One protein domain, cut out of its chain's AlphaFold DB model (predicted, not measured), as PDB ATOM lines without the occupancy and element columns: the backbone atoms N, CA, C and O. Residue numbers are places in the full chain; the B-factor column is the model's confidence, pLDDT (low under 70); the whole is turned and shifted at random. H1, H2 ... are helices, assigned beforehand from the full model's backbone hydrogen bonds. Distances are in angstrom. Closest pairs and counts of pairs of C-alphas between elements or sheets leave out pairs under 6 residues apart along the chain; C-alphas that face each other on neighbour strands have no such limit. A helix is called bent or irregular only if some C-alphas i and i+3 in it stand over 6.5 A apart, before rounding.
ATOM      1  N   GLU A  52     121.015 164.510 144.438       88.12
ATOM      2  CA  GLU A  52     121.592 163.232 144.009       88.12
ATOM      3  C   GLU A  52     122.523 162.657 145.081       88.12
ATOM      4  O   GLU A  52     122.320 161.527 145.530       88.12
ATOM      5  N   ASP A  53     123.498 163.442 145.538       88.69
ATOM      6  CA  ASP A  53     124.473 162.973 146.518       88.69
ATOM      7  C   ASP A  53     123.798 162.661 147.858       88.69
ATOM      8  O   ASP A  53     124.083 161.638 148.478       88.69
ATOM      9  N   ARG A  54     122.843 163.502 148.283       88.31
ATOM     10  CA  ARG A  54     122.063 163.274 149.511       88.31
ATOM     11  C   ARG A  54     121.285 161.961 149.463       88.31
ATOM     12  O   ARG A  54     121.244 161.249 150.464       88.31
ATOM     13  N   LEU A  55     120.659 161.646 148.329       90.81
ATOM     14  CA  LEU A  55     119.904 160.404 148.156       90.81
ATOM     15  C   LEU A  55     120.834 159.187 148.114       90.81
ATOM     16  O   LEU A  55     120.555 158.197 148.788       90.81
ATOM     17  N   ARG A  56     121.951 159.257 147.375       92.38
ATOM     18  CA  ARG A  56     122.932 158.160 147.293       92.38
ATOM     19  C   ARG A  56     123.539 157.832 148.654       92.38
ATOM     20  O   ARG A  56     123.606 156.659 149.025       92.38
ATOM     21  N   GLU A  57     123.960 158.850 149.398       92.19
ATOM     22  CA  GLU A  57     124.532 158.673 150.734       92.19
ATOM     23  C   GLU A  57     123.496 158.148 151.718       92.19
ATOM     24  O   GLU A  57     123.753 157.143 152.376       92.19
ATOM     25  N   GLY A  58     122.302 158.749 151.755       92.06
ATOM     26  CA  GLY A  58     121.236 158.315 152.655       92.06
ATOM     27  C   GLY A  58     120.807 156.865 152.416       92.06
ATOM     28  O   GLY A  58     120.679 156.094 153.364       92.06
ATOM     29  N   LEU A  59     120.638 156.448 151.156       95.44
ATOM     30  CA  LEU A  59     120.308 155.057 150.821       95.44
ATOM     31  C   LEU A  59     121.432 154.084 151.206       95.44
ATOM     32  O   LEU A  59     121.159 152.971 151.659       95.44
ATOM     33  N   SER A  60     122.690 154.502 151.055       95.88
ATOM     34  CA  SER A  60     123.848 153.692 151.442       95.88
ATOM     35  C   SER A  60     123.949 153.533 152.961       95.88
ATOM     36  O   SER A  60     124.177 152.424 153.443       95.88
ATOM     37  N   GLU A  61     123.718 154.609 153.716       95.50
ATOM     38  CA  GLU A  61     123.695 154.609 155.184       95.50
ATOM     39  C   GLU A  61     122.576 153.703 155.720       95.50
ATOM     40  O   GLU A  61     122.833 152.829 156.548       95.50
ATOM     41  N   VAL A  62     121.360 153.817 155.169       95.50
ATOM     42  CA  VAL A  62     120.229 152.940 155.521       95.50
ATOM     43  C   VAL A  62     120.568 151.470 155.268       95.50
ATOM     44  O   VAL A  62     120.321 150.632 156.135       95.50
ATOM     45  N   ARG A  63     121.166 151.143 154.114       95.81
ATOM     46  CA  ARG A  63     121.589 149.768 153.802       95.81
ATOM     47  C   ARG A  63     122.614 149.247 154.810       95.81
ATOM     48  O   ARG A  63     122.513 148.087 155.212       95.81
ATOM     49  N   SER A  64     123.594 150.067 155.192       97.12
ATOM     50  CA  SER A  64     124.624 149.677 156.163       97.12
ATOM     51  C   SER A  64     123.992 149.326 157.508       97.12
ATOM     52  O   SER A  64     124.153 148.207 157.988       97.12
ATOM     53  N   LEU A  65     123.168 150.230 158.047       96.50
ATOM     54  CA  LEU A  65     122.485 150.038 159.328       96.50
ATOM     55  C   LEU A  65     121.558 148.816 159.314       96.50
ATOM     56  O   LEU A  65     121.543 148.028 160.255       96.50
ATOM     57  N   GLN A  66     120.801 148.611 158.233       95.31
ATOM     58  CA  GLN A  66     119.956 147.423 158.093       95.31
ATOM     59  C   GLN A  66     120.781 146.129 158.056       95.31
ATOM     60  O   GLN A  66     120.372 145.135 158.651       95.31
ATOM     61  N   SER A  67     121.943 146.139 157.397       96.12
ATOM     62  CA  SER A  67     122.835 144.972 157.328       96.12
ATOM     63  C   SER A  67     123.427 144.628 158.696       96.12
ATOM     64  O   SER A  67     123.506 143.452 159.051       96.12
ATOM     65  N   GLU A  68     123.792 145.641 159.484       95.81
ATOM     66  CA  GLU A  68     124.246 145.472 160.868       95.81
ATOM     67  C   GLU A  68     123.141 144.880 161.748       95.81
ATOM     68  O   GLU A  68     123.381 143.904 162.454       95.81
ATOM     69  N   ILE A  69     121.909 145.395 161.650       94.19
ATOM     70  CA  ILE A  69     120.758 144.863 162.396       94.19
ATOM     71  C   ILE A  69     120.501 143.397 162.025       94.19
ATOM     72  O   ILE A  69     120.344 142.560 162.907       94.19
ATOM     73  N   VAL A  70     120.483 143.064 160.730       93.94
ATOM     74  CA  VAL A  70     120.290 141.680 160.261       93.94
ATOM     75  C   VAL A  70     121.399 140.757 160.768       93.94
ATOM     76  O   VAL A  70     121.113 139.635 161.189       93.94
ATOM     77  N   SER A  71     122.648 141.227 160.761       94.75
ATOM     78  CA  SER A  71     123.783 140.470 161.303       94.75
ATOM     79  C   SER A  71     123.609 140.232 162.803       94.75
ATOM     80  O   SER A  71     123.669 139.088 163.237       94.75
ATOM     81  N   GLY A  72     123.249 141.261 163.576       92.50
ATOM     82  CA  GLY A  72     122.998 141.133 165.015       92.50
ATOM     83  C   GLY A  72     121.860 140.162 165.358       92.50
ATOM     84  O   GLY A  72     121.988 139.370 166.287       92.50
ATOM     85  N   ILE A  73     120.782 140.155 164.564       91.12
ATOM     86  CA  ILE A  73     119.683 139.177 164.688       91.12
ATOM     87  C   ILE A  73     120.156 137.749 164.374       91.12
ATOM     88  O   ILE A  73     119.631 136.787 164.924       91.12
ATOM     89  N   SER A  74     121.120 137.598 163.467       87.94
ATOM     90  CA  SER A  74     121.646 136.287 163.069       87.94
ATOM     91  C   SER A  74     122.677 135.744 164.063       87.94
ATOM     92  O   SER A  74     122.801 134.532 164.218       87.94
ATOM     93  N   GLU A  75     123.419 136.629 164.727       90.94
ATOM     94  CA  GLU A  75     124.444 136.286 165.718       90.94
ATOM     95  C   GLU A  75     123.854 135.886 167.075       90.94
ATOM     96  O   GLU A  75     124.451 135.078 167.789       90.94
ATOM     97  N   GLN A  76     122.696 136.437 167.444       86.44
ATOM     98  CA  GLN A  76     122.050 136.186 168.731       86.44
ATOM     99  C   GLN A  76     120.602 135.755 168.531       86.44
ATOM    100  O   GLN A  76     119.831 136.415 167.839       86.44
ATOM    101  N   GLN A  77     120.207 134.663 169.187       80.56
ATOM    102  CA  GLN A  77     118.805 134.270 169.214       80.56
ATOM    103  C   GLN A  77     117.989 135.362 169.921       80.56
ATOM    104  O   GLN A  77     118.236 135.683 171.081       80.56
ATOM    105  N   LEU A  78     117.021 135.941 169.210       87.25
ATOM    106  CA  LEU A  78     116.094 136.913 169.779       87.25
ATOM    107  C   LEU A  78     115.145 136.217 170.758       87.25
ATOM    108  O   LEU A  78     114.359 135.354 170.363       87.25
ATOM    109  N   GLU A  79     115.180 136.644 172.016       93.50
ATOM    110  CA  GLU A  79     114.167 136.274 173.000       93.50
ATOM    111  C   GLU A  79     112.791 136.808 172.585       93.50
ATOM    112  O   GLU A  79     112.672 137.907 172.034       93.50
ATOM    113  N   MET A  80     111.738 136.039 172.868       92.75
ATOM    114  CA  MET A  80     110.374 136.333 172.411       92.75
ATOM    115  C   MET A  80     109.884 137.719 172.855       92.75
ATOM    116  O   MET A  80     109.352 138.466 172.042       92.75
ATOM    117  N   GLU A  81     110.127 138.095 174.113       94.25
ATOM    118  CA  GLU A  81     109.722 139.395 174.670       94.25
ATOM    119  C   GLU A  81     110.420 140.570 173.961       94.25
ATOM    120  O   GLU A  81     109.791 141.571 173.601       94.25
ATOM    121  N   LEU A  82     111.719 140.427 173.678       92.50
ATOM    122  CA  LEU A  82     112.471 141.423 172.921       92.50
ATOM    123  C   LEU A  82     111.957 141.502 171.479       92.50
ATOM    124  O   LEU A  82     111.736 142.600 170.970       92.50
ATOM    125  N   ALA A  83     111.713 140.357 170.836       93.25
ATOM    126  CA  ALA A  83     111.163 140.307 169.487       93.25
ATOM    127  C   ALA A  83     109.809 141.028 169.408       93.25
ATOM    128  O   ALA A  83     109.650 141.908 168.561       93.25
ATOM    129  N   GLU A  84     108.876 140.731 170.318       95.69
ATOM    130  CA  GLU A  84     107.555 141.372 170.405       95.69
ATOM    131  C   GLU A  84     107.665 142.897 170.512       95.69
ATOM    132  O   GLU A  84     106.978 143.620 169.782       95.69
ATOM    133  N   SER A  85     108.590 143.396 171.337       95.81
ATOM    134  CA  SER A  85     108.821 144.838 171.499       95.81
ATOM    135  C   SER A  85     109.340 145.527 170.223       95.81
ATOM    136  O   SER A  85     109.095 146.716 170.009       95.81
ATOM    137  N   LEU A  86     110.010 144.784 169.333       96.06
ATOM    138  CA  LEU A  86     110.641 145.305 168.115       96.06
ATOM    139  C   LEU A  86     109.791 145.111 166.846       96.06
ATOM    140  O   LEU A  86     110.068 145.743 165.818       96.06
ATOM    141  N   VAL A  87     108.725 144.297 166.884       95.19
ATOM    142  CA  VAL A  87     107.832 144.064 165.725       95.19
ATOM    143  C   VAL A  87     107.229 145.371 165.201       95.19
ATOM    144  O   VAL A  87     107.132 145.577 163.990       95.19
ATOM    145  N   GLY A  88     106.820 146.280 166.088       96.38
ATOM    146  CA  GLY A  88     106.250 147.568 165.684       96.38
ATOM    147  C   GLY A  88     107.256 148.429 164.914       96.38
ATOM    148  O   GLY A  88     106.971 148.887 163.805       96.38
ATOM    149  N   LEU A  89     108.457 148.593 165.477       95.25
ATOM    150  CA  LEU A  89     109.526 149.409 164.900       95.25
ATOM    151  C   LEU A  89     110.022 148.846 163.560       95.25
ATOM    152  O   LEU A  89     110.157 149.588 162.586       95.25
ATOM    153  N   SER A  90     110.229 147.530 163.477       95.75
ATOM    154  CA  SER A  90     110.640 146.866 162.230       95.75
ATOM    155  C   SER A  90     109.608 147.046 161.111       95.75
ATOM    156  O   SER A  90     109.974 147.333 159.969       95.75
ATOM    157  N   ASN A  91     108.312 146.978 161.428       97.06
ATOM    158  CA  ASN A  91     107.248 147.225 160.456       97.06
ATOM    159  C   ASN A  91     107.193 148.675 159.969       97.06
ATOM    160  O   ASN A  91     106.889 148.900 158.796       97.06
ATOM    161  N   ILE A  92     107.464 149.653 160.837       96.69
ATOM    162  CA  ILE A  92     107.565 151.063 160.432       96.69
ATOM    163  C   ILE A  92     108.727 151.228 159.448       96.69
ATOM    164  O   ILE A  92     108.520 151.741 158.349       96.69
ATOM    165  N   ASN A  93     109.904 150.697 159.788       96.12
ATOM    166  CA  ASN A  93     111.088 150.759 158.929       96.12
ATOM    167  C   ASN A  93     110.842 150.116 157.557       96.12
ATOM    168  O   ASN A  93     111.217 150.692 156.535       96.12
ATOM    169  N   ARG A  94     110.147 148.969 157.514       97.06
ATOM    170  CA  ARG A  94     109.745 148.319 156.259       97.06
ATOM    171  C   ARG A  94     108.885 149.239 155.391       97.06
ATOM    172  O   ARG A  94     109.187 149.420 154.216       97.06
ATOM    173  N   ARG A  95     107.834 149.842 155.957       97.44
ATOM    174  CA  ARG A  95     106.921 150.721 155.201       97.44
ATOM    175  C   ARG A  95     107.637 151.949 154.649       97.44
ATOM    176  O   ARG A  95     107.393 152.326 153.508       97.44
ATOM    177  N   THR A  96     108.518 152.562 155.435       95.56
ATOM    178  CA  THR A  96     109.289 153.725 154.984       95.56
ATOM    179  C   THR A  96     110.253 153.352 153.859       95.56
ATOM    180  O   THR A  96     110.333 154.079 152.872       95.56
ATOM    181  N   ALA A  97     110.933 152.204 153.952       95.31
ATOM    182  CA  ALA A  97     111.793 151.710 152.875       95.31
ATOM    183  C   ALA A  97     111.001 151.421 151.584       95.31
ATOM    184  O   ALA A  97     111.440 151.791 150.496       95.31
ATOM    185  N   GLU A  98     109.809 150.825 151.700       97.38
ATOM    186  CA  GLU A  98     108.903 150.596 150.567       97.38
ATOM    187  C   GLU A  98     108.423 151.905 149.923       97.38
ATOM    188  O   GLU A  98     108.362 151.994 148.698       97.38
ATOM    189  N   ASP A  99     108.084 152.925 150.717       96.94
ATOM    190  CA  ASP A  99     107.669 154.237 150.199       96.94
ATOM    191  C   ASP A  99     108.809 154.929 149.439       96.94
ATOM    192  O   ASP A  99     108.598 155.456 148.347       96.94
ATOM    193  N   ILE A 100     110.036 154.861 149.969       95.50
ATOM    194  CA  ILE A 100     111.228 155.376 149.287       95.50
ATOM    195  C   ILE A 100     111.412 154.677 147.937       95.50
ATOM    196  O   ILE A 100     111.547 155.356 146.918       95.50
ATOM    197  N   ALA A 101     111.374 153.340 147.912       96.00
ATOM    198  CA  ALA A 101     111.532 152.567 146.681       96.00
ATOM    199  C   ALA A 101     110.475 152.950 145.635       96.00
ATOM    200  O   ALA A 101     110.822 153.281 144.501       96.00
ATOM    201  N   LYS A 102     109.198 153.020 146.036       97.19
ATOM    202  CA  LYS A 102     108.094 153.422 145.151       97.19
ATOM    203  C   LYS A 102     108.304 154.804 144.541       97.19
ATOM    204  O   LYS A 102     108.108 154.967 143.342       97.19
ATOM    205  N   ARG A 103     108.711 155.797 145.339       95.94
ATOM    206  CA  ARG A 103     108.938 157.169 144.850       95.94
ATOM    207  C   ARG A 103     110.109 157.251 143.877       95.94
ATOM    208  O   ARG A 103     110.006 157.946 142.872       95.94
ATOM    209  N   VAL A 104     111.203 156.543 144.159       94.44
ATOM    210  CA  VAL A 104     112.367 156.496 143.262       94.44
ATOM    211  C   VAL A 104     111.998 155.816 141.946       94.44
ATOM    212  O   VAL A 104     112.346 156.319 140.881       94.44
ATOM    213  N   GLU A 105     111.253 154.714 141.995       95.75
ATOM    214  CA  GLU A 105     110.787 154.021 140.795       95.75
ATOM    215  C   GLU A 105     109.789 154.841 139.975       95.75
ATOM    216  O   GLU A 105     109.868 154.821 138.749       95.75
ATOM    217  N   ALA A 106     108.857 155.544 140.623       96.31
ATOM    218  CA  ALA A 106     107.917 156.437 139.947       96.31
ATOM    219  C   ALA A 106     108.671 157.566 139.228       96.31
ATOM    220  O   ALA A 106     108.503 157.757 138.022       96.31
ATOM    221  N   ALA A 107     109.615 158.213 139.921       93.19
ATOM    222  CA  ALA A 107     110.478 159.230 139.327       93.19
ATOM    223  C   ALA A 107     111.317 158.676 138.159       93.19
ATOM    224  O   ALA A 107     111.430 159.328 137.123       93.19
ATOM    225  N   ALA A 108     111.852 157.454 138.277       92.06
ATOM    226  CA  ALA A 108     112.603 156.794 137.206       92.06
ATOM    227  C   ALA A 108     111.740 156.466 135.972       92.06
ATOM    228  O   ALA A 108     112.257 156.408 134.858       92.06
ATOM    229  N   ARG A 109     110.430 156.271 136.161       94.25
ATOM    230  CA  ARG A 109     109.443 156.071 135.090       94.25
ATOM    231  C   ARG A 109     108.884 157.381 134.520       94.25
ATOM    232  O   ARG A 109     108.166 157.337 133.528       94.25
ATOM    233  N   GLY A 110     109.220 158.530 135.112       88.81
ATOM    234  CA  GLY A 110     108.664 159.833 134.735       88.81
ATOM    235  C   GLY A 110     107.239 160.074 135.247       88.81
ATOM    236  O   GLY A 110     106.563 160.981 134.769       88.81
TER     237      GLY A 110
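AT A GLANCE: This is residues 52 to 110 of the 112 residues of an uncharacterized protein of Sphingorhabdus sp. GY_G (UniProt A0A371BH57). H2 is the longer of two long helices that form a loose, open rod: the chain runs out along H1, turns at one end through residues 76 to 79 and folds back as H2, side by side with H1 but with a gap between them. The printed part has 59 residues, with two named helices, H1 then H2, and no named strand; the class is all helix. It is loose, with a radius of gyration of the C-alphas of 14.5 A and spans of 45 by 19 by 14 A.

HOW THE PARTS SIT: Start with H2, residues 80 to 109, which has a kink of 39 degrees near residue 87. It is irregular, but only just: C-alphas 85 and 88 are 6.9 A apart. H1, residues 52 to 75, is near it, with 7 pairs of C-alphas within 10 A. Each O i to N i+4 pair of H1 is within hydrogen-bond range; in H2, 24 of 26 are.

IN THESE COORDINATES: Find C-alpha 80 at (110.374, 136.333, 172.411); from there H2 runs 42.2 A to C-alpha 109 at (109.443, 156.071, 135.090). H1 begins at C-alpha 52, (121.592, 163.232, 144.009), and is 34.7 A long.

THE WHOLE: The C-alphas of Glu 79 and Gly 110 are the two farthest apart, 45.3 A. The link from H1 to H2 is tight, and the printed part has no cut. No printed residue has a pLDDT under 70.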